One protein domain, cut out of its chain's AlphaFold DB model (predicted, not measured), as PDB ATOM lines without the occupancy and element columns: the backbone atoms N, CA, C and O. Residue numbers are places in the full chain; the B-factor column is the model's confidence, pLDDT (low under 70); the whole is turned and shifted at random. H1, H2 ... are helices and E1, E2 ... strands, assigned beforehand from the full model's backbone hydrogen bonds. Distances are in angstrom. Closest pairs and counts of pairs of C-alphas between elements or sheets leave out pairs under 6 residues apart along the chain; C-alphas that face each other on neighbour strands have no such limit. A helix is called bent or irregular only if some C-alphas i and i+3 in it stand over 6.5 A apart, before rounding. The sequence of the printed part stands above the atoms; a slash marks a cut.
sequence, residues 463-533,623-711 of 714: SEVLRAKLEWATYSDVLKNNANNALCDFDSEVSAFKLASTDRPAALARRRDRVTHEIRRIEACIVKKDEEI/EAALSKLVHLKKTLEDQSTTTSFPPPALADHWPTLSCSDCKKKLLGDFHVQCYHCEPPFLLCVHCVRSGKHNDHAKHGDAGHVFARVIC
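AT A GLANCE: This is residues 463 to 533 and 623 to 711 of the 714 residues of an uncharacterized protein of Bodo saltans (UniProt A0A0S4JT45). Long helices make an open V: the bent helix H2 is one limb, and H3, with H4 alongside it, is the other, H2 and H3 meeting near their linked ends. A small head of loops, the strand hairpin E2 E3 and the short helices H5 and H6 lies along H2a, the first arm of H2, with H5 packed on it. The printed part has 160 residues, with six named helices and three named strands in the order H1 H2 H3 H4 E1 E2 E3 H5 H6; E2 and E3 form an antiparallel sheet, and the class is mostly helix. The whole is only just loose, close to compact, with a radius of gyration of the C-alphas of 18.6 A and spans of 57 by 43 by 27 A.

HOW THE PARTS SIT: H1, residues 463 to 470, is close to but not clearly touching H2a, residues 472 to 486, about perpendicular at 78 degrees, with the C-alphas of Ala 468 and Tyr 475 closest at 6.2 A. H2, residues 472 to 500, was assigned as one helix by its hydrogen bonds but is bent, C-alphas 486 and 489 being 6.8 A apart; H2a and H2b, residues 489 to 500, stand at a tilt of 38 degrees, only just steep. H2b and H3, residues 504 to 533, form a helical hairpin and run opposite ways at a shallow tilt of 18 degrees; H3 touches H2b with residues 506 to 514 alone, the closest C-alphas being those of Ala 496 and Ala 507, 4.5 A apart. H4, residues 623 to 641, touches H3 at a shallow tilt of 17 degrees, opposite ways, with the C-alphas of Ile 519 and Leu 629 closest at 6.2 A. E1, residues 654 to 658, pairs with no named strand. E2, residues 671 to 673, and E3, residues 682 to 684, form an antiparallel hairpin, with N 683 and O 672 within hydrogen-bond range at 2.9 A. H5, residues 685 to 689, touches H2a, the closest C-alphas being those of Lys 480 and Arg 689, 4.9 A apart. H6, residues 692 to 698, is close to but not clearly touching H2a, at a shallow tilt of 13 degrees, opposite ways, with the C-alphas of Ser 476 and Asn 694 closest at 7.3 A. Every O i to N i+4 pair is within hydrogen-bond range in H1, H2a, H2b, H3, H5 and H6, and 13 of 15 are in H4.

IN THESE COORDINATES: H1 begins at C-alpha 463, (-44.035, -2.966, -39.810). From first to last C-alpha, H2a measures 20.7 A, H2b 16.3 A, H3 43.5 A and H4 28.4 A. H3 ends at C-alpha 533, (-67.578, -13.706, -29.203), and H6 at C-alpha 698, (-30.921, 6.884, -26.714).

THE WHOLE: The C-alphas of Thr 641 and Asp 701 are the two farthest apart, at 57.9 A. Residues 534 to 622 are not printed, and C-alphas 533 and 623 are 12.4 A apart across this cut. The links H4 to E1 and E1 to E2 are long, with 12 residues each. The mean pLDDT of the printed part is 78.0; it is under 70 at residues 463 and 470, 640 to 644, 697 to 703 and 707 to 711.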
ATOM      1  N   SER A 463     -42.990  -3.966 -40.064       69.19
ATOM      2  CA  SER A 463     -44.035  -2.966 -39.810       69.19
ATOM      3  C   SER A 463     -44.229  -2.662 -38.321       69.19
ATOM      4  O   SER A 463     -44.553  -1.533 -37.957       69.19
ATOM      5  N   GLU A 464     -43.999  -3.643 -37.448       72.50
ATOM      6  CA  GLU A 464     -44.093  -3.474 -36.000       72.50
ATOM      7  C   GLU A 464     -43.010  -2.522 -35.476       72.50
ATOM      8  O   GLU A 464     -43.315  -1.604 -34.711       72.50
ATOM      9  N   VAL A 465     -41.775  -2.695 -35.954       74.44
ATOM     10  CA  VAL A 465     -40.617  -1.857 -35.608       74.44
ATOM     11  C   VAL A 465     -40.783  -0.438 -36.143       74.44
ATOM     12  O   VAL A 465     -40.549   0.525 -35.415       74.44
ATOM     13  N   LEU A 466     -41.236  -0.299 -37.392       71.56
ATOM     14  CA  LEU A 466     -41.485   1.000 -38.020       71.56
ATOM     15  C   LEU A 466     -42.517   1.825 -37.250       71.56
ATOM     16  O   LEU A 466     -42.273   2.993 -36.952       71.56
ATOM     17  N   ARG A 467     -43.638   1.205 -36.872       71.56
ATOM     18  CA  ARG A 467     -44.670   1.856 -36.058       71.56
ATOM     19  C   ARG A 467     -44.141   2.228 -34.674       71.56
ATOM     20  O   ARG A 467     -44.321   3.363 -34.250       71.56
ATOM     21  N   ALA A 468     -43.436   1.315 -33.997       71.69
ATOM     22  CA  ALA A 468     -42.839   1.597 -32.689       71.69
ATOM     23  C   ALA A 468     -41.837   2.765 -32.744       71.69
ATOM     24  O   ALA A 468     -41.751   3.539 -31.795       71.69
ATOM     25  N   LYS A 469     -41.111   2.918 -33.859       73.94
ATOM     26  CA  LYS A 469     -40.167   4.020 -34.080       73.94
ATOM     27  C   LYS A 469     -40.863   5.351 -34.380       73.94
ATOM     28  O   LYS A 469     -40.496   6.358 -33.782       73.94
ATOM     29  N   LEU A 470     -41.850   5.366 -35.281       68.31
ATOM     30  CA  LEU A 470     -42.599   6.578 -35.648       68.31
ATOM     31  C   LEU A 470     -43.417   7.134 -34.475       68.31
ATOM     32  O   LEU A 470     -43.542   8.346 -34.327       68.31
ATOM     33  N   GLU A 471     -43.927   6.253 -33.617       75.25
ATOM     34  CA  GLU A 471     -44.794   6.597 -32.486       75.25
ATOM     35  C   GLU A 471     -44.083   6.409 -31.135       75.25
ATOM     36  O   GLU A 471     -44.735   6.139 -30.126       75.25
ATOM     37  N   TRP A 472     -42.747   6.527 -31.083       79.56
ATOM     38  CA  TRP A 472     -41.961   6.138 -29.901       79.56
ATOM     39  C   TRP A 472     -42.402   6.822 -28.603       79.56
ATOM     40  O   TRP A 472     -42.434   6.170 -27.563       79.56
ATOM     41  N   ALA A 473     -42.782   8.102 -28.646       73.00
ATOM     42  CA  ALA A 473     -43.283   8.818 -27.468       73.00
ATOM     43  C   ALA A 473     -44.528   8.126 -26.886       73.00
ATOM     44  O   ALA A 473     -44.527   7.698 -25.731       73.00
ATOM     45  N   THR A 474     -45.533   7.898 -27.732       75.00
ATOM     46  CA  THR A 474     -46.757   7.168 -27.388       75.00
ATOM     47  C   THR A 474     -46.448   5.744 -26.930       75.00
ATOM     48  O   THR A 474     -46.999   5.262 -25.942       75.00
ATOM     49  N   TYR A 475     -45.536   5.058 -27.620       75.62
ATOM     50  CA  TYR A 475     -45.174   3.675 -27.326       75.62
ATOM     51  C   TYR A 475     -44.459   3.541 -25.974       75.62
ATOM     52  O   TYR A 475     -44.790   2.661 -25.179       75.62
ATOM     53  N   SER A 476     -43.525   4.447 -25.673       81.19
ATOM     54  CA  SER A 476     -42.835   4.534 -24.382       81.19
ATOM     55  C   SER A 476     -43.823   4.755 -23.238       81.19
ATOM     56  O   SER A 476     -43.689   4.116 -22.190       81.19
ATOM     57  N   ASP A 477     -44.800   5.641 -23.421       79.62
ATOM     58  CA  ASP A 477     -45.791   5.941 -22.386       79.62
ATOM     59  C   ASP A 477     -46.719   4.752 -22.138       79.62
ATOM     60  O   ASP A 477     -46.994   4.412 -20.987       79.62
ATOM     61  N   VAL A 478     -47.108   4.029 -23.192       79.56
ATOM     62  CA  VAL A 478     -47.850   2.767 -23.064       79.56
ATOM     63  C   VAL A 478     -47.050   1.723 -22.278       79.56
ATOM     64  O   VAL A 478     -47.613   1.074 -21.396       79.56
ATOM     65  N   LEU A 479     -45.746   1.569 -22.536       82.12
ATOM     66  CA  LEU A 479     -44.896   0.634 -21.784       82.12
ATOM     67  C   LEU A 479     -44.805   1.004 -20.298       82.12
ATOM     68  O   LEU A 479     -44.928   0.127 -19.440       82.12
ATOM     69  N   LYS A 480     -44.639   2.295 -19.984       83.81
ATOM     70  CA  LYS A 480     -44.631   2.789 -18.597       83.81
ATOM     71  C   LYS A 480     -45.967   2.557 -17.907       83.81
ATOM     72  O   LYS A 480     -45.986   2.075 -16.779       83.81
ATOM     73  N   ASN A 481     -47.073   2.868 -18.577       80.81
ATOM     74  CA  ASN A 481     -48.413   2.686 -18.029       80.81
ATOM     75  C   ASN A 481     -48.722   1.208 -17.787       80.81
ATOM     76  O   ASN A 481     -49.258   0.867 -16.739       80.81
ATOM     77  N   ASN A 482     -48.309   0.317 -18.689       80.06
ATOM     78  CA  ASN A 482     -48.443  -1.124 -18.487       80.06
ATOM     79  C   ASN A 482     -47.604  -1.620 -17.304       80.06
ATOM     80  O   ASN A 482     -48.107  -2.385 -16.486       80.06
ATOM     81  N   ALA A 483     -46.361  -1.148 -17.172       82.75
ATOM     82  CA  ALA A 483     -45.512  -1.481 -16.030       82.75
ATOM     83  C   ALA A 483     -46.087  -0.957 -14.704       82.75
ATOM     84  O   ALA A 483     -46.050  -1.656 -13.693       82.75
ATOM     85  N   ASN A 484     -46.658   0.253 -14.712       82.88
ATOM     86  CA  ASN A 484     -47.378   0.812 -13.571       82.88
ATOM     87  C   ASN A 484     -48.581  -0.055 -13.213       82.88
ATOM     88  O   ASN A 484     -48.676  -0.508 -12.080       82.88
ATOM     89  N   ASN A 485     -49.441  -0.366 -14.183       77.19
ATOM     90  CA  ASN A 485     -50.634  -1.184 -13.973       77.19
ATOM     91  C   ASN A 485     -50.297  -2.590 -13.455       77.19
ATOM     92  O   ASN A 485     -51.002  -3.095 -12.586       77.19
ATOM     93  N   ALA A 486     -49.213  -3.199 -13.944       75.81
ATOM     94  CA  ALA A 486     -48.734  -4.496 -13.470       75.81
ATOM     95  C   ALA A 486     -48.223  -4.447 -12.017       75.81
ATOM     96  O   ALA A 486     -48.326  -5.433 -11.292       75.81
ATOM     97  N   LEU A 487     -47.683  -3.305 -11.578       81.69
ATOM     98  CA  LEU A 487     -47.157  -3.124 -10.223       81.69
ATOM     99  C   LEU A 487     -48.165  -2.540  -9.233       81.69
ATOM    100  O   LEU A 487     -47.957  -2.710  -8.038       81.69
ATOM    101  N   CYS A 488     -49.249  -1.901  -9.679       79.38
ATOM    102  CA  CYS A 488     -50.252  -1.287  -8.800       79.38
ATOM    103  C   CYS A 488     -50.809  -2.273  -7.759       79.38
ATOM    104  O   CYS A 488     -50.924  -1.936  -6.577       79.38
ATOM    105  N   ASP A 489     -51.107  -3.503  -8.183       73.81
ATOM    106  CA  ASP A 489     -51.613  -4.563  -7.307       73.81
ATOM    107  C   ASP A 489     -50.557  -5.010  -6.283       73.81
ATOM    108  O   ASP A 489     -50.865  -5.193  -5.102       73.81
ATOM    109  N   PHE A 490     -49.303  -5.127  -6.725       81.38
ATOM    110  CA  PHE A 490     -48.165  -5.499  -5.886       81.38
ATOM    111  C   PHE A 490     -47.813  -4.401  -4.874       81.38
ATOM    112  O   PHE A 490     -47.663  -4.689  -3.691       81.38
ATOM    113  N   ASP A 491     -47.749  -3.137  -5.293       82.62
ATOM    114  CA  ASP A 491     -47.465  -1.988  -4.425       82.62
ATOM    115  C   ASP A 491     -48.566  -1.799  -3.364       82.62
ATOM    116  O   ASP A 491     -48.282  -1.466  -2.205       82.62
ATOM    117  N   SER A 492     -49.822  -2.078  -3.730       77.25
ATOM    118  CA  SER A 492     -50.953  -2.105  -2.796       77.25
ATOM    119  C   SER A 492     -50.808  -3.225  -1.763       77.25
ATOM    120  O   SER A 492     -51.059  -3.006  -0.576       77.25
ATOM    121  N   GLU A 493     -50.345  -4.408  -2.179       77.56
ATOM    122  CA  GLU A 493     -50.099  -5.537  -1.277       77.56
ATOM    123  C   GLU A 493     -48.874  -5.318  -0.376       77.56
ATOM    124  O   GLU A 493     -48.941  -5.605   0.817       77.56
ATOM    125  N   VAL A 494     -47.797  -4.709  -0.885       82.50
ATOM    126  CA  VAL A 494     -46.633  -4.262  -0.094       82.50
ATOM    127  C   VAL A 494     -47.055  -3.242   0.961       82.50
ATOM    128  O   VAL A 494     -46.612  -3.318   2.109       82.50
ATOM    129  N   SER A 495     -47.922  -2.298   0.599       80.75
ATOM    130  CA  SER A 495     -48.439  -1.291   1.530       80.75
ATOM    131  C   SER A 495     -49.315  -1.919   2.616       80.75
ATOM    132  O   SER A 495     -49.159  -1.592   3.792       80.75
ATOM    133  N   ALA A 496     -50.189  -2.862   2.251       79.31
ATOM    134  CA  ALA A 496     -50.990  -3.619   3.212       79.31
ATOM    135  C   ALA A 496     -50.115  -4.496   4.129       79.31
ATOM    136  O   ALA A 496     -50.340  -4.526   5.335       79.31
ATOM    137  N   PHE A 497     -49.079  -5.148   3.593       82.44
ATOM    138  CA  PHE A 497     -48.125  -5.951   4.364       82.44
ATOM    139  C   PHE A 497     -47.336  -5.105   5.377       82.44
ATOM    140  O   PHE A 497     -47.210  -5.505   6.531       82.44
ATOM    141  N   LYS A 498     -46.871  -3.908   4.993       82.81
ATOM    142  CA  LYS A 498     -46.218  -2.961   5.919       82.81
ATOM    143  C   LYS A 498     -47.152  -2.494   7.038       82.81
ATOM    144  O   LYS A 498     -46.710  -2.330   8.169       82.81
ATOM    145  N   LEU A 499     -48.433  -2.286   6.726       81.81
ATOM    146  CA  LEU A 499     -49.444  -1.922   7.719       81.81
ATOM    147  C   LEU A 499     -49.819  -3.095   8.624       81.81
ATOM    148  O   LEU A 499     -50.180  -2.867   9.769       81.81
ATOM    149  N   ALA A 500     -49.699  -4.342   8.168       79.31
ATOM    150  CA  ALA A 500     -50.120  -5.509   8.940       79.31
ATOM    151  C   ALA A 500     -49.403  -5.648  10.295       79.31
ATOM    152  O   ALA A 500     -49.981  -6.213  11.225       79.31
ATOM    153  N   SER A 501     -48.179  -5.119  10.423       76.50
ATOM    154  CA  SER A 501     -47.423  -5.094  11.682       76.50
ATOM    155  C   SER A 501     -47.818  -3.968  12.645       76.50
ATOM    156  O   SER A 501     -47.511  -4.070  13.828       76.50
ATOM    157  N   THR A 502     -48.466  -2.899  12.168       81.44
ATOM    158  CA  THR A 502     -48.770  -1.690  12.966       81.44
ATOM    159  C   THR A 502     -50.268  -1.415  13.121       81.44
ATOM    160  O   THR A 502     -50.690  -0.908  14.151       81.44
ATOM    161  N   ASP A 503     -51.073  -1.747  12.110       82.94
ATOM    162  CA  ASP A 503     -52.519  -1.530  12.030       82.94
ATOM    163  C   ASP A 503     -53.161  -2.632  11.166       82.94
ATOM    164  O   ASP A 503     -53.360  -2.518   9.948       82.94
ATOM    165  N   ARG A 504     -53.451  -3.759  11.823       79.75
ATOM    166  CA  ARG A 504     -54.030  -4.948  11.187       79.75
ATOM    167  C   ARG A 504     -55.421  -4.690  10.577       79.75
ATOM    168  O   ARG A 504     -55.637  -5.153   9.455       79.75
ATOM    169  N   PRO A 505     -56.358  -3.980  11.238       82.06
ATOM    170  CA  PRO A 505     -57.636  -3.615  10.624       82.06
ATOM    171  C   PRO A 505     -57.480  -2.823   9.320       82.06
ATOM    172  O   PRO A 505     -58.116  -3.171   8.321       82.06
ATOM    173  N   ALA A 506     -56.594  -1.820   9.283       81.88
ATOM    174  CA  ALA A 506     -56.349  -1.045   8.066       81.88
ATOM    175  C   ALA A 506     -55.700  -1.885   6.951       81.88
ATOM    176  O   ALA A 506     -56.025  -1.712   5.771       81.88
ATOM    177  N   ALA A 507     -54.815  -2.823   7.303       80.62
ATOM    178  CA  ALA A 507     -54.224  -3.763   6.351       80.62
ATOM    179  C   ALA A 507     -55.276  -4.688   5.709       80.62
ATOM    180  O   ALA A 507     -55.251  -4.897   4.492       80.62
ATOM    181  N   LEU A 508     -56.221  -5.206   6.503       81.00
ATOM    182  CA  LEU A 508     -57.322  -6.045   6.012       81.00
ATOM    183  C   LEU A 508     -58.285  -5.258   5.115       81.00
ATOM    184  O   LEU A 508     -58.632  -5.742   4.039       81.00
ATOM    185  N   ALA A 509     -58.659  -4.037   5.510       83.06
ATOM    186  CA  ALA A 509     -59.513  -3.165   4.703       83.06
ATOM    187  C   ALA A 509     -58.899  -2.899   3.318       83.06
ATOM    188  O   ALA A 509     -59.535  -3.150   2.296       83.06
ATOM    189  N   ARG A 510     -57.612  -2.530   3.266       80.69
ATOM    190  CA  ARG A 510     -56.902  -2.303   1.996       80.69
ATOM    191  C   ARG A 510     -56.823  -3.549   1.116       80.69
ATOM    192  O   ARG A 510     -56.921  -3.443  -0.106       80.69
ATOM    193  N   ARG A 511     -56.641  -4.737   1.703       78.62
ATOM    194  CA  ARG A 511     -56.603  -5.996   0.936       78.62
ATOM    195  C   ARG A 511     -57.980  -6.358   0.374       78.62
ATOM    196  O   ARG A 511     -58.057  -6.852  -0.753       78.62
ATOM    197  N   ARG A 512     -59.045  -6.064   1.125       82.25
ATOM    198  CA  ARG A 512     -60.438  -6.225   0.693       82.25
ATOM    199  C   ARG A 512     -60.772  -5.295  -0.465       82.25
ATOM    200  O   ARG A 512     -61.329  -5.748  -1.465       82.25
ATOM    201  N   ASP A 513     -60.364  -4.034  -0.369       81.12
ATOM    202  CA  ASP A 513     -60.556  -3.042  -1.429       81.12
ATOM    203  C   ASP A 513     -59.829  -3.454  -2.713       81.12
ATOM    204  O   ASP A 513     -60.424  -3.432  -3.791       81.12
ATOM    205  N   ARG A 514     -58.578  -3.924  -2.601       81.50
ATOM    206  CA  ARG A 514     -57.813  -4.443  -3.746       81.50
ATOM    207  C   ARG A 514     -58.514  -5.628  -4.414       81.50
ATOM    208  O   ARG A 514     -58.708  -5.607  -5.625       81.50
ATOM    209  N   VAL A 515     -58.885  -6.664  -3.656       80.56
ATOM    210  CA  VAL A 515     -59.535  -7.855  -4.236       80.56
ATOM    211  C   VAL A 515     -60.887  -7.490  -4.853       80.56
ATOM    212  O   VAL A 515     -61.207  -7.962  -5.941       80.56
ATOM    213  N   THR A 516     -61.640  -6.581  -4.229       82.00
ATOM    214  CA  THR A 516     -62.893  -6.046  -4.790       82.00
ATOM    215  C   THR A 516     -62.654  -5.295  -6.103       82.00
ATOM    216  O   THR A 516     -63.424  -5.442  -7.052       82.00
ATOM    217  N   HIS A 517     -61.583  -4.505  -6.184       80.81
ATOM    218  CA  HIS A 517     -61.199  -3.803  -7.407       80.81
ATOM    219  C   HIS A 517     -60.820  -4.778  -8.533       80.81
ATOM    220  O   HIS A 517     -61.280  -4.617  -9.663       80.81
ATOM    221  N   GLU A 518     -60.057  -5.828  -8.221       77.81
ATOM    222  CA  GLU A 518     -59.662  -6.849  -9.197       77.81
ATOM    223  C   GLU A 518     -60.858  -7.666  -9.708       77.81
ATOM    224  O   GLU A 518     -60.955  -7.936 -10.907       77.81
ATOM    225  N   ILE A 519     -61.810  -7.994  -8.826       80.94
ATOM    226  CA  ILE A 519     -63.084  -8.629  -9.196       80.94
ATOM    227  C   ILE A 519     -63.814  -7.778 -10.239       80.94
ATOM    228  O   ILE A 519     -64.140  -8.287 -11.311       80.94
ATOM    229  N   ARG A 520     -63.986  -6.472  -9.984       81.94
ATOM    230  CA  ARG A 520     -64.650  -5.555 -10.930       81.94
ATOM    231  C   ARG A 520     -63.925  -5.482 -12.276       81.94
ATOM    232  O   ARG A 520     -64.571  -5.436 -13.321       81.94
ATOM    233  N   ARG A 521     -62.586  -5.475 -12.265       78.69
ATOM    234  CA  ARG A 521     -61.766  -5.434 -13.487       78.69
ATOM    235  C   ARG A 521     -61.971  -6.683 -14.346       78.69
ATOM    236  O   ARG A 521     -62.110  -6.572 -15.564       78.69
ATOM    237  N   ILE A 522     -62.006  -7.859 -13.725       76.81
ATOM    238  CA  ILE A 522     -62.222  -9.131 -14.428       76.81
ATOM    239  C   ILE A 522     -63.667  -9.254 -14.914       76.81
ATOM    240  O   ILE A 522     -63.875  -9.684 -16.044       76.81
ATOM    241  N   GLU A 523     -64.652  -8.824 -14.122       82.19
ATOM    242  CA  GLU A 523     -66.063  -8.795 -14.536       82.19
ATOM    243  C   GLU A 523     -66.263  -7.935 -15.794       82.19
ATOM    244  O   GLU A 523     -66.904  -8.379 -16.743       82.19
ATOM    245  N   ALA A 524     -65.629  -6.760 -15.868       76.06
ATOM    246  CA  ALA A 524     -65.655  -5.929 -17.074       76.06
ATOM    247  C   ALA A 524     -64.965  -6.598 -18.284       76.06
ATOM    248  O   ALA A 524     -65.432  -6.472 -19.416       76.06
ATOM    249  N   CYS A 525     -63.864  -7.324 -18.058       75.62
ATOM    250  CA  CYS A 525     -63.168  -8.074 -19.109       75.62
ATOM    251  C   CYS A 525     -64.040  -9.206 -19.678       75.62
ATOM    252  O   CYS A 525     -64.116  -9.371 -20.893       75.62
ATOM    253  N   ILE A 526     -64.734  -9.938 -18.803       80.44
ATOM    254  CA  ILE A 526     -65.659 -11.021 -19.162       80.44
ATOM    255  C   ILE A 526     -66.772 -10.499 -20.074       80.44
ATOM    256  O   ILE A 526     -66.990 -11.080 -21.133       80.44
ATOM    257  N   VAL A 527     -67.421  -9.385 -19.710       81.38
ATOM    258  CA  VAL A 527     -68.488  -8.768 -20.526       81.38
ATOM    259  C   VAL A 527     -67.980  -8.442 -21.928       81.38
ATOM    260  O   VAL A 527     -68.579  -8.848 -22.918       81.38
ATOM    261  N   LYS A 528     -66.824  -7.779 -22.018       75.38
ATOM    262  CA  LYS A 528     -66.238  -7.400 -23.304       75.38
ATOM    263  C   LYS A 528     -65.895  -8.615 -24.175       75.38
ATOM    264  O   LYS A 528     -66.122  -8.594 -25.381       75.38
ATOM    265  N   LYS A 529     -65.334  -9.672 -23.582       72.75
ATOM    266  CA  LYS A 529     -64.993 -10.906 -24.307       72.75
ATOM    267  C   LYS A 529     -66.236 -11.641 -24.800       72.75
ATOM    268  O   LYS A 529     -66.230 -12.153 -25.916       72.75
ATOM    269  N   ASP A 530     -67.303 -11.651 -24.007       78.00
ATOM    270  CA  ASP A 530     -68.580 -12.232 -24.418       78.00
ATOM    271  C   ASP A 530     -69.195 -11.460 -25.601       78.00
ATOM    272  O   ASP A 530     -69.589 -12.064 -26.599       78.00
ATOM    273  N   GLU A 531     -69.161 -10.123 -25.566       80.44
ATOM    274  CA  GLU A 531     -69.572  -9.267 -26.690       80.44
ATOM    275  C   GLU A 531     -68.749  -9.533 -27.964       80.44
ATOM    276  O   GLU A 531     -69.311  -9.647 -29.057       80.44
ATOM    277  N   GLU A 532     -67.424  -9.672 -27.853       70.94
ATOM    278  CA  GLU A 532     -66.540  -9.990 -28.985       70.94
ATOM    279  C   GLU A 532     -66.866 -11.367 -29.595       70.94
ATOM    280  O   GLU A 532     -66.928 -11.509 -30.822       70.94
ATOM    281  N   ILE A 533     -67.139 -12.375 -28.759       73.81
ATOM    282  CA  ILE A 533     -67.578 -13.706 -29.203       73.81
ATOM    283  C   ILE A 533     -68.921 -13.611 -29.939       73.81
ATOM    284  O   ILE A 533     -69.053 -14.179 -31.029       73.81
ATOM    285  N   GLU A 623     -63.053 -18.577 -20.344       80.75
ATOM    286  CA  GLU A 623     -63.034 -19.666 -19.351       80.75
ATOM    287  C   GLU A 623     -61.938 -19.453 -18.283       80.75
ATOM    288  O   GLU A 623     -62.174 -19.654 -17.082       80.75
ATOM    289  N   ALA A 624     -60.757 -18.968 -18.684       75.75
ATOM    290  CA  ALA A 624     -59.676 -18.609 -17.766       75.75
ATOM    291  C   ALA A 624     -60.039 -17.402 -16.879       75.75
ATOM    292  O   ALA A 624     -59.800 -17.422 -15.666       75.75
ATOM    293  N   ALA A 625     -60.664 -16.367 -17.451       71.94
ATOM    294  CA  ALA A 625     -61.127 -15.194 -16.708       71.94
ATOM    295  C   ALA A 625     -62.214 -15.554 -15.680       71.94
ATOM    296  O   ALA A 625     -62.149 -15.110 -14.531       71.94
ATOM    297  N   LEU A 626     -63.165 -16.415 -16.057       82.50
ATOM    298  CA  LEU A 626     -64.195 -16.947 -15.159       82.50
ATOM    299  C   LEU A 626     -63.578 -17.745 -14.004       82.50
ATOM    300  O   LEU A 626     -63.937 -17.535 -12.845       82.50
ATOM    301  N   SER A 627     -62.597 -18.599 -14.295       82.25
ATOM    302  CA  SER A 627     -61.878 -19.362 -13.267       82.25
ATOM    303  C   SER A 627     -61.144 -18.442 -12.280       82.25
ATOM    304  O   SER A 627     -61.222 -18.636 -11.062       82.25
ATOM    305  N   LYS A 628     -60.491 -17.382 -12.778       79.56
ATOM    306  CA  LYS A 628     -59.827 -16.365 -11.946       79.56
ATOM    307  C   LYS A 628     -60.830 -15.597 -11.074       79.56
ATOM    308  O   LYS A 628     -60.552 -15.349  -9.899       79.56
ATOM    309  N   LEU A 629     -62.006 -15.263 -11.611       83.06
ATOM    310  CA  LEU A 629     -63.074 -14.578 -10.876       83.06
ATOM    311  C   LEU A 629     -63.584 -15.412  -9.693       83.06
ATOM    312  O   LEU A 629     -63.716 -14.888  -8.586       83.06
ATOM    313  N   VAL A 630     -63.830 -16.709  -9.912       85.75
ATOM    314  CA  VAL A 630     -64.252 -17.645  -8.854       85.75
ATOM    315  C   VAL A 630     -63.211 -17.696  -7.735       85.75
ATOM    316  O   VAL A 630     -63.557 -17.600  -6.556       85.75
ATOM    317  N   HIS A 631     -61.926 -17.771  -8.092       82.31
ATOM    318  CA  HIS A 631     -60.838 -17.790  -7.117       82.31
ATOM    319  C   HIS A 631     -60.763 -16.501  -6.277       82.31
ATOM    320  O   HIS A 631     -60.570 -16.559  -5.060       82.31
ATOM    321  N   LEU A 632     -60.956 -15.334  -6.894       80.12
ATOM    322  CA  LEU A 632     -60.920 -14.045  -6.194       80.12
ATOM    323  C   LEU A 632     -62.127 -13.823  -5.282       80.12
ATOM    324  O   LEU A 632     -61.950 -13.299  -4.184       80.12
ATOM    325  N   LYS A 633     -63.330 -14.243  -5.696       84.12
ATOM    326  CA  LYS A 633     -64.532 -14.181  -4.844       84.12
ATOM    327  C   LYS A 633     -64.361 -15.045  -3.597       84.12
ATOM    328  O   LYS A 633     -64.566 -14.552  -2.492       84.12
ATOM    329  N   LYS A 634     -63.838 -16.263  -3.761       83.88
ATOM    330  CA  LYS A 634     -63.464 -17.124  -2.634       83.88
ATOM    331  C   LYS A 634     -62.400 -16.479  -1.736       83.88
ATOM    332  O   LYS A 634     -62.541 -16.455  -0.521       83.88
ATOM    333  N   THR A 635     -61.369 -15.871  -2.327       78.81
ATOM    334  CA  THR A 635     -60.326 -15.149  -1.572       78.81
ATOM    335  C   THR A 635     -60.903 -13.981  -0.763       78.81
ATOM    336  O   THR A 635     -60.442 -13.717   0.344       78.81
ATOM    337  N   LEU A 636     -61.907 -13.273  -1.289       81.50
ATOM    338  CA  LEU A 636     -62.588 -12.178  -0.593       81.50
ATOM    339  C   LEU A 636     -63.402 -12.671   0.616       81.50
ATOM    340  O   LEU A 636     -63.439 -11.994   1.641       81.50
ATOM    341  N   GLU A 637     -64.028 -13.843   0.504       80.69
ATOM    342  CA  GLU A 637     -64.762 -14.503   1.594       80.69
ATOM    343  C   GLU A 637     -63.798 -15.000   2.691       80.69
ATOM    344  O   GLU A 637     -63.981 -14.702   3.879       80.69
ATOM    345  N   ASP A 638     -62.699 -15.642   2.282       77.31
ATOM    346  CA  ASP A 638     -61.671 -16.222   3.159       77.31
ATOM    347  C   ASP A 638     -60.762 -15.162   3.834       77.31
ATOM    348  O   ASP A 638     -60.056 -15.441   4.809       77.31
ATOM    349  N   GLN A 639     -60.781 -13.902   3.377       72.12
ATOM    350  CA  GLN A 639     -59.988 -12.813   3.974       72.12
ATOM    351  C   GLN A 639     -60.356 -12.513   5.433       72.12
ATOM    352  O   GLN A 639     -59.525 -11.999   6.186       72.12
ATOM    353  N   SER A 640     -61.578 -12.858   5.845       63.94
ATOM    354  CA  SER A 640     -62.068 -12.682   7.217       63.94
ATOM    355  C   SER A 640     -61.396 -13.615   8.239       63.94
ATOM    356  O   SER A 640     -61.353 -13.286   9.423       63.94
ATOM    357  N   THR A 641     -60.809 -14.733   7.795       65.94
ATOM    358  CA  THR A 641     -60.186 -15.765   8.649       65.94
ATOM    359  C   THR A 641     -58.659 -15.836   8.507       65.94
ATOM    360  O   THR A 641     -58.002 -16.653   9.153       65.94
ATOM    361  N   THR A 642     -58.058 -14.962   7.692       66.56
ATOM    362  CA  THR A 642     -56.618 -14.987   7.397       66.56
ATOM    363  C   THR A 642     -55.783 -14.549   8.611       66.56
ATOM    364  O   THR A 642     -55.843 -13.397   9.049       66.56
ATOM    365  N   THR A 643     -54.955 -15.452   9.146       62.66
ATOM    366  CA  THR A 643     -54.116 -15.210  10.338       62.66
ATOM    367  C   THR A 643     -52.714 -14.689   9.999       62.66
ATOM    368  O   THR A 643     -52.222 -13.803  10.704       62.66
ATOM    369  N   SER A 644     -52.115 -15.131   8.888       66.06
ATOM    370  CA  SER A 644     -50.771 -14.738   8.435       66.06
ATOM    371  C   SER A 644     -50.786 -13.852   7.184       66.06
ATOM    372  O   SER A 644     -51.483 -14.155   6.216       66.06
ATOM    373  N   PHE A 645     -49.945 -12.814   7.162       70.00
ATOM    374  CA  PHE A 645     -49.671 -12.010   5.968       70.00
ATOM    375  C   PHE A 645     -48.326 -12.449   5.384       70.00
ATOM    376  O   PHE A 645     -47.296 -12.060   5.929       70.00
ATOM    377  N   PRO A 646     -48.287 -13.291   4.337       72.31
ATOM    378  CA  PRO A 646     -47.025 -13.617   3.689       72.31
ATOM    379  C   PRO A 646     -46.436 -12.363   3.020       72.31
ATOM    380  O   PRO A 646     -47.202 -11.509   2.560       72.31
ATOM    381  N   PRO A 647     -45.097 -12.238   2.942       77.75
ATOM    382  CA  PRO A 647     -44.468 -11.173   2.177       77.75
ATOM    383  C   PRO A 647     -44.947 -11.235   0.722       77.75
ATOM    384  O   PRO A 647     -44.879 -12.308   0.115       77.75
ATOM    385  N   PRO A 648     -45.432 -10.124   0.147       78.19
ATOM    386  CA  PRO A 648     -45.826 -10.107  -1.249       78.19
ATOM    387  C   PRO A 648     -44.613 -10.390  -2.128       78.19
ATOM    388  O   PRO A 648     -43.564  -9.756  -1.993       78.19
ATOM    389  N   ALA A 649     -44.779 -11.327  -3.053       79.44
ATOM    390  CA  ALA A 649     -43.788 -11.665  -4.059       79.44
ATOM    391  C   ALA A 649     -44.433 -11.581  -5.442       79.44
ATOM    392  O   ALA A 649     -45.549 -12.053  -5.651       79.44
ATOM    393  N   LEU A 650     -43.718 -10.973  -6.387       80.25
ATOM    394  CA  LEU A 650     -44.052 -11.093  -7.800       80.25
ATOM    395  C   LEU A 650     -43.747 -12.526  -8.253       80.25
ATOM    396  O   LEU A 650     -42.747 -13.107  -7.828       80.25
ATOM    397  N   ALA A 651     -44.595 -13.086  -9.111       78.88
ATOM    398  CA  ALA A 651     -44.433 -14.453  -9.590       78.88
ATOM    399  C   ALA A 651     -43.121 -14.633 -10.382       78.88
ATOM    400  O   ALA A 651     -42.783 -13.811 -11.231       78.88
ATOM    401  N   ASP A 652     -42.376 -15.710 -10.115       78.88
ATOM    402  CA  ASP A 652     -41.130 -16.048 -10.827       78.88
ATOM    403  C   ASP A 652     -41.438 -16.936 -12.043       78.88
ATOM    404  O   ASP A 652     -41.085 -18.113 -12.087       78.88
ATOM    405  N   HIS A 653     -42.166 -16.385 -13.018       74.25
ATOM    406  CA  HIS A 653     -42.506 -17.101 -14.255       74.25
ATOM    407  C   HIS A 653     -41.292 -17.330 -15.166       74.25
ATOM    408  O   HIS A 653     -41.319 -18.214 -16.020       74.25
ATOM    409  N   TRP A 654     -40.212 -16.565 -14.967       74.94
ATOM    410  CA  TRP A 654     -39.026 -16.561 -15.822       74.94
ATOM    411  C   TRP A 654     -37.745 -16.796 -15.008       74.94
ATOM    412  O   TRP A 654     -36.844 -15.951 -15.012       74.94
ATOM    413  N   PRO A 655     -37.608 -17.955 -14.335       74.88
ATOM    414  CA  PRO A 655     -36.561 -18.186 -13.335       74.88
ATOM    415  C   PRO A 655     -35.135 -18.120 -13.896       74.88
ATOM    416  O   PRO A 655     -34.180 -17.939 -13.139       74.88
ATOM    417  N   THR A 656     -34.992 -18.269 -15.215       80.06
ATOM    418  CA  THR A 656     -33.727 -18.243 -15.955       80.06
ATOM    419  C   THR A 656     -33.405 -16.884 -16.579       80.06
ATOM    420  O   THR A 656     -32.283 -16.689 -17.047       80.06
ATOM    421  N   LEU A 657     -34.343 -15.930 -16.592       82.06
ATOM    422  CA  LEU A 657     -34.154 -14.625 -17.223       82.06
ATOM    423  C   LEU A 657     -33.842 -13.545 -16.186       82.06
ATOM    424  O   LEU A 657     -34.449 -13.462 -15.118       82.06
ATOM    425  N   SER A 658     -32.900 -12.670 -16.528       88.50
ATOM    426  CA  SER A 658     -32.510 -11.526 -15.700       88.50
ATOM    427  C   SER A 658     -32.613 -10.226 -16.488       88.50
ATOM    428  O   SER A 658     -32.379 -10.187 -17.693       88.50
ATOM    429  N   CYS A 659     -32.949  -9.147 -15.789       90.56
ATOM    430  CA  CYS A 659     -32.961  -7.797 -16.321       90.56
ATOM    431  C   CYS A 659     -31.552  -7.404 -16.764       90.56
ATOM    432  O   CYS A 659     -30.609  -7.423 -15.973       90.56
ATOM    433  N   SER A 660     -31.408  -6.997 -18.018       91.56
ATOM    434  CA  SER A 660     -30.134  -6.580 -18.592       91.56
ATOM    435  C   SER A 660     -29.589  -5.302 -17.948       91.56
ATOM    436  O   SER A 660     -28.371  -5.127 -17.933       91.56
ATOM    437  N   ASP A 661     -30.456  -4.468 -17.366       91.06
ATOM    438  CA  ASP A 661     -30.099  -3.240 -16.644       91.06
ATOM    439  C   ASP A 661     -29.721  -3.530 -15.180       91.06
ATOM    440  O   ASP A 661     -28.551  -3.472 -14.811       91.06
ATOM    441  N   CYS A 662     -30.680  -3.939 -14.341       90.62
ATOM    442  CA  CYS A 662     -30.447  -4.098 -12.898       90.62
ATOM    443  C   CYS A 662     -29.927  -5.481 -12.464       90.62
ATOM    444  O   CYS A 662     -29.737  -5.704 -11.269       90.62
ATOM    445  N   LYS A 663     -29.745  -6.421 -13.401       92.31
ATOM    446  CA  LYS A 663     -29.270  -7.808 -13.188       92.31
ATOM    447  C   LYS A 663     -30.134  -8.686 -12.273       92.31
ATOM    448  O   LYS A 663     -29.792  -9.839 -12.035       92.31
ATOM    449  N   LYS A 664     -31.269  -8.180 -11.785       88.50
ATOM    450  CA  LYS A 664     -32.252  -8.950 -11.004       88.50
ATOM    451  C   LYS A 664     -33.085  -9.854 -11.913       88.50
ATOM    452  O   LYS A 664     -33.265  -9.530 -13.084       88.50
ATOM    453  N   LYS A 665     -33.651 -10.932 -11.362       85.44
ATOM    454  CA  LYS A 665     -34.596 -11.810 -12.073       85.44
ATOM    455  C   LYS A 665     -35.782 -11.038 -12.662       85.44
ATOM    456  O   LYS A 665     -36.222 -10.033 -12.092       85.44
ATOM    457  N   LEU A 666     -36.306 -11.513 -13.790       84.25
ATOM    458  CA  LEU A 666     -37.545 -10.997 -14.375       84.25
ATOM    459  C   LEU A 666     -38.752 -11.577 -13.629       84.25
ATOM    460  O   LEU A 666     -39.186 -12.690 -13.903       84.25
ATOM    461  N   LEU A 667     -39.275 -10.809 -12.674       79.94
ATOM    462  CA  LEU A 667     -40.439 -11.187 -11.875       79.94
ATOM    463  C   LEU A 667     -41.721 -10.517 -12.394       79.94
ATOM    464  O   LEU A 667     -41.687  -9.369 -12.849       79.94
ATOM    465  N   GLY A 668     -42.846 -11.213 -12.238       74.44
ATOM    466  CA  GLY A 668     -44.184 -10.800 -12.655       74.44
ATOM    467  C   GLY A 668     -44.524 -11.172 -14.101       74.44
ATOM    468  O   GLY A 668     -43.706 -11.713 -14.845       74.44
ATOM    469  N   ASP A 669     -45.743 -10.826 -14.509       71.81
ATOM    470  CA  ASP A 669     -46.302 -11.175 -15.828       71.81
ATOM    471  C   ASP A 669     -45.817 -10.247 -16.954       71.81
ATOM    472  O   ASP A 669     -46.247 -10.356 -18.101       71.81
ATOM    473  N   PHE A 670     -44.939  -9.294 -16.626       80.00
ATOM    474  CA  PHE A 670     -44.536  -8.218 -17.517       80.00
ATOM    475  C   PHE A 670     -43.016  -8.072 -17.582       80.00
ATOM    476  O   PHE A 670     -42.344  -7.732 -16.604       80.00
ATOM    477  N   HIS A 671     -42.486  -8.218 -18.790       84.81
ATOM    478  CA  HIS A 671     -41.173  -7.716 -19.162       84.81
ATOM    479  C   HIS A 671     -41.206  -7.222 -20.612       84.81
ATOM    480  O   HIS A 671     -42.088  -7.587 -21.395       84.81
ATOM    481  N   VAL A 672     -40.238  -6.377 -20.960       85.69
ATOM    482  CA  VAL A 672     -40.055  -5.887 -22.333       85.69
ATOM    483  C   VAL A 672     -38.689  -6.305 -22.849       85.69
ATOM    484  O   VAL A 672     -37.727  -6.415 -22.087       85.69
ATOM    485  N   GLN A 673     -38.603  -6.505 -24.157       87.06
ATOM    486  CA  GLN A 673     -37.391  -6.931 -24.847       87.06
ATOM    487  C   GLN A 673     -37.028  -5.916 -25.928       87.06
ATOM    488  O   GLN A 673     -37.897  -5.482 -26.674       87.06
ATOM    489  N   CYS A 674     -35.757  -5.539 -26.050       86.31
ATOM    490  CA  CYS A 674     -35.298  -4.752 -27.191       86.31
ATOM    491  C   CYS A 674     -35.384  -5.587 -28.474       86.31
ATOM    492  O   CYS A 674     -34.903  -6.720 -28.513       86.31
ATOM    493  N   TYR A 675     -35.923  -5.008 -29.547       82.94
ATOM    494  CA  TYR A 675     -36.019  -5.694 -30.833       82.94
ATOM    495  C   TYR A 675     -34.658  -5.982 -31.476       82.94
ATOM    496  O   TYR A 675     -34.578  -6.900 -32.286       82.94
ATOM    497  N   HIS A 676     -33.615  -5.218 -31.131       81.94
ATOM    498  CA  HIS A 676     -32.344  -5.170 -31.866       81.94
ATOM    499  C   HIS A 676     -31.175  -5.892 -31.185       81.94
ATOM    500  O   HIS A 676     -30.251  -6.323 -31.865       81.94
ATOM    501  N   CYS A 677     -31.181  -6.002 -29.854       80.94
ATOM    502  CA  CYS A 677     -30.001  -6.441 -29.104       80.94
ATOM    503  C   CYS A 677     -29.833  -7.957 -29.091       80.94
ATOM    504  O   CYS A 677     -30.705  -8.665 -28.597       80.94
ATOM    505  N   GLU A 678     -28.678  -8.436 -29.543       75.00
ATOM    506  CA  GLU A 678     -28.276  -9.839 -29.494       75.00
ATOM    507  C   GLU A 678     -26.978  -9.951 -28.666       75.00
ATOM    508  O   GLU A 678     -25.964  -9.392 -29.084       75.00
ATOM    509  N   PRO A 679     -26.981 -10.597 -27.479       79.56
ATOM    510  CA  PRO A 679     -28.093 -11.309 -26.834       79.56
ATOM    511  C   PRO A 679     -29.245 -10.382 -26.378       79.56
ATOM    512  O   PRO A 679     -29.028  -9.177 -26.230       79.56
ATOM    513  N   PRO A 680     -30.460 -10.928 -26.136       81.44
ATOM    514  CA  PRO A 680     -31.650 -10.158 -25.775       81.44
ATOM    515  C   PRO A 680     -31.410  -9.147 -24.653       81.44
ATOM    516  O   PRO A 680     -31.027  -9.515 -23.540       81.44
ATOM    517  N   PHE A 681     -31.704  -7.873 -24.919       87.06
ATOM    518  CA  PHE A 681     -31.750  -6.857 -23.869       87.06
ATOM    519  C   PHE A 681     -33.153  -6.820 -23.260       87.06
ATOM    520  O   PHE A 681     -34.096  -6.317 -23.876       87.06
ATOM    521  N   LEU A 682     -33.290  -7.390 -22.067       89.31
ATOM    522  CA  LEU A 682     -34.549  -7.554 -21.347       89.31
ATOM    523  C   LEU A 682     -34.630  -6.542 -20.207       89.31
ATOM    524  O   LEU A 682     -33.670  -6.352 -19.463       89.31
ATOM    525  N   LEU A 683     -35.789  -5.922 -20.018       90.31
ATOM    526  CA  LEU A 683     -36.037  -5.036 -18.884       90.31
ATOM    527  C   LEU A 683     -37.169  -5.583 -18.022       90.31
ATOM    528  O   LEU A 683     -38.250  -5.902 -18.520       90.31
ATOM    529  N   CYS A 684     -36.920  -5.649 -16.712       89.75
ATOM    530  CA  CYS A 684     -37.953  -5.991 -15.743       89.75
ATOM    531  C   CYS A 684     -38.974  -4.860 -15.600       89.75
ATOM    532  O   CYS A 684     -38.678  -3.690 -15.863       89.75
ATOM    533  N   VAL A 685     -40.155  -5.211 -15.092       87.31
ATOM    534  CA  VAL A 685     -41.260  -4.281 -14.833       87.31
ATOM    535  C   VAL A 685     -40.830  -3.013 -14.075       87.31
ATOM    536  O   VAL A 685     -41.234  -1.908 -14.434       87.31
ATOM    537  N   HIS A 686     -39.927  -3.129 -13.095       89.12
ATOM    538  CA  HIS A 686     -39.429  -1.975 -12.344       89.12
ATOM    539  C   HIS A 686     -38.551  -1.044 -13.191       89.12
ATOM    540  O   HIS A 686     -38.728   0.172 -13.137       89.12
ATOM    541  N   CYS A 687     -37.637  -1.591 -13.996       90.50
ATOM    542  CA  CYS A 687     -36.776  -0.791 -14.871       90.50
ATOM    543  C   CYS A 687     -37.594  -0.076 -15.959       90.50
ATOM    544  O   CYS A 687     -37.317   1.083 -16.269       90.50
ATOM    545  N   VAL A 688     -38.641  -0.718 -16.492       88.12
ATOM    546  CA  VAL A 688     -39.562  -0.089 -17.458       88.12
ATOM    547  C   VAL A 688     -40.336   1.062 -16.821       88.12
ATOM    548  O   VAL A 688     -40.376   2.158 -17.383       88.12
ATOM    549  N   ARG A 689     -40.888   0.863 -15.616       88.19
ATOM    550  CA  ARG A 689     -41.555   1.931 -14.853       88.19
ATOM    551  C   ARG A 689     -40.639   3.140 -14.644       88.19
ATOM    552  O   ARG A 689     -41.062   4.276 -14.836       88.19
ATOM    553  N   SER A 690     -39.375   2.895 -14.306       87.75
ATOM    554  CA  SER A 690     -38.358   3.936 -14.119       87.75
ATOM    555  C   SER A 690     -37.842   4.557 -15.425       87.75
ATOM    556  O   SER A 690     -36.985   5.434 -15.375       87.75
ATOM    557  N   GLY A 691     -38.348   4.140 -16.589       86.12
ATOM    558  CA  GLY A 691     -38.002   4.732 -17.879       86.12
ATOM    559  C   GLY A 691     -36.703   4.226 -18.505       86.12
ATOM    560  O   GLY A 691     -36.241   4.835 -19.467       86.12
ATOM    561  N   LYS A 692     -36.131   3.114 -18.023       87.12
ATOM    562  CA  LYS A 692     -34.840   2.587 -18.506       87.12
ATOM    563  C   LYS A 692     -34.851   2.139 -19.967       87.12
ATOM    564  O   LYS A 692     -33.805   2.118 -20.611       87.12
ATOM    565  N   HIS A 693     -36.024   1.855 -20.534       83.75
ATOM    566  CA  HIS A 693     -36.177   1.612 -21.972       83.75
ATOM    567  C   HIS A 693     -35.854   2.853 -22.812       83.75
ATOM    568  O   HIS A 693     -35.333   2.710 -23.912       83.75
ATOM    569  N   ASN A 694     -36.092   4.064 -22.299       82.25
ATOM    570  CA  ASN A 694     -35.720   5.299 -22.996       82.25
ATOM    571  C   ASN A 694     -34.218   5.577 -22.925       82.25
ATOM    572  O   ASN A 694     -33.651   6.067 -23.898       82.25
ATOM    573  N   ASP A 695     -33.578   5.251 -21.801       81.44
ATOM    574  CA  ASP A 695     -32.124   5.378 -21.647       81.44
ATOM    575  C   ASP A 695     -31.414   4.468 -22.664       81.44
ATOM    576  O   ASP A 695     -30.530   4.908 -23.398       81.44
ATOM    577  N   HIS A 696     -31.876   3.221 -22.786       77.94
ATOM    578  CA  HIS A 696     -31.358   2.273 -23.772       77.94
ATOM    579  C   HIS A 696     -31.675   2.681 -25.222       77.94
ATOM    580  O   HIS A 696     -30.835   2.511 -26.102       77.94
ATOM    581  N   ALA A 697     -32.851   3.265 -25.483       69.56
ATOM    582  CA  ALA A 697     -33.225   3.754 -26.814       69.56
ATOM    583  C   ALA A 697     -32.335   4.911 -27.316       69.56
ATOM    584  O   ALA A 697     -32.145   5.051 -28.524       69.56
ATOM    585  N   LYS A 698     -31.782   5.726 -26.403       61.81
ATOM    586  CA  LYS A 698     -30.921   6.884 -26.714       61.81
ATOM    587  C   LYS A 698     -29.446   6.533 -26.945       61.81
ATOM    588  O   LYS A 698     -28.742   7.326 -27.559       61.81
ATOM    589  N   HIS A 699     -28.968   5.388 -26.458       46.81
ATOM    590  CA  HIS A 699     -27.538   5.047 -26.418       46.81
ATOM    591  C   HIS A 699     -26.978   4.354 -27.677       46.81
ATOM    592  O   HIS A 699     -25.898   3.773 -27.620       46.81
ATOM    593  N   GLY A 700     -27.657   4.429 -28.826       45.03
ATOM    594  CA  GLY A 700     -27.140   3.884 -30.083       45.03
ATOM    595  C   GLY A 700     -27.556   4.711 -31.293       45.03
ATOM    596  O   GLY A 700     -28.724   5.083 -31.412       45.03
ATOM    597  N   ASP A 701     -26.621   4.928 -32.221       38.41
ATOM    598  CA  ASP A 701     -26.793   5.706 -33.463       38.41
ATOM    599  C   ASP A 701     -27.924   5.195 -34.389       38.41
ATOM    600  O   ASP A 701     -28.271   5.831 -35.382       38.41
ATOM    601  N   ALA A 702     -28.552   4.061 -34.058       48.28
ATOM    602  CA  ALA A 702     -29.637   3.440 -34.815       48.28
ATOM    603  C   ALA A 702     -31.061   3.638 -34.239       48.28
ATOM    604  O   ALA A 702     -32.038   3.341 -34.939       48.28
ATOM    605  N   GLY A 703     -31.207   4.147 -33.006       59.62
ATOM    606  CA  GLY A 703     -32.500   4.305 -32.323       59.62
ATOM    607  C   GLY A 703     -33.169   2.962 -32.007       59.62
ATOM    608  O   GLY A 703     -34.017   2.489 -32.764       59.62
ATOM    609  N   HIS A 704     -32.772   2.338 -30.893       72.88
ATOM    610  CA  HIS A 704     -33.316   1.051 -30.455       72.88
ATOM    611  C   HIS A 704     -34.772   1.179 -29.991       72.88
ATOM    612  O   HIS A 704     -35.104   2.074 -29.216       72.88
ATOM    613  N   VAL A 705     -35.625   0.233 -30.394       76.44
ATOM    614  CA  VAL A 705     -37.020   0.129 -29.935       76.44
ATOM    615  C   VAL A 705     -37.300  -1.204 -29.229       76.44
ATOM    616  O   VAL A 705     -36.566  -2.183 -29.389       76.44
ATOM    617  N   PHE A 706     -38.357  -1.235 -28.414       75.00
ATOM    618  CA  PHE A 706     -38.724  -2.367 -27.555       75.00
ATOM    619  C   PHE A 706     -40.037  -3.029 -27.985       75.00
ATOM    620  O   PHE A 706     -40.951  -2.358 -28.460       75.00
ATOM    621  N   ALA A 707     -40.138  -4.338 -27.763       69.12
ATOM    622  CA  ALA A 707     -41.332  -5.143 -27.945       69.12
ATOM    623  C   ALA A 707     -42.369  -4.896 -26.858       69.12
ATOM    624  O   ALA A 707     -42.020  -4.762 -25.683       69.12
ATOM    625  N   ARG A 708     -43.650  -4.836 -27.266       59.00
ATOM    626  CA  ARG A 708     -44.728  -4.349 -26.396       59.00
ATOM    627  C   ARG A 708     -44.885  -5.192 -25.138       59.00
ATOM    628  O   ARG A 708     -45.109  -4.607 -24.089       59.00
ATOM    629  N   VAL A 709     -44.823  -6.519 -25.237       60.66
ATOM    630  CA  VAL A 709     -45.182  -7.445 -24.154       60.66
ATOM    631  C   VAL A 709     -44.725  -8.862 -24.529       60.66
ATOM    632  O   VAL A 709     -45.093  -9.340 -25.602       60.66
ATOM    633  N   ILE A 710     -44.011  -9.564 -23.643       55.81
ATOM    634  CA  ILE A 710     -43.965 -11.037 -23.648       55.81
ATOM    635  C   ILE A 710     -44.736 -11.503 -22.413       55.81
ATOM    636  O   ILE A 710     -44.186 -11.611 -21.320       55.81
ATOM    637  N   CYS A 711     -46.041 -11.704 -22.586       45.62
ATOM    638  CA  CYS A 711     -46.886 -12.327 -21.577       45.62
ATOM    639  C   CYS A 711     -46.724 -13.837 -21.699       45.62
ATOM    640  O   CYS A 711     -46.790 -14.381 -22.804       45.62
TER     641      CYS A 711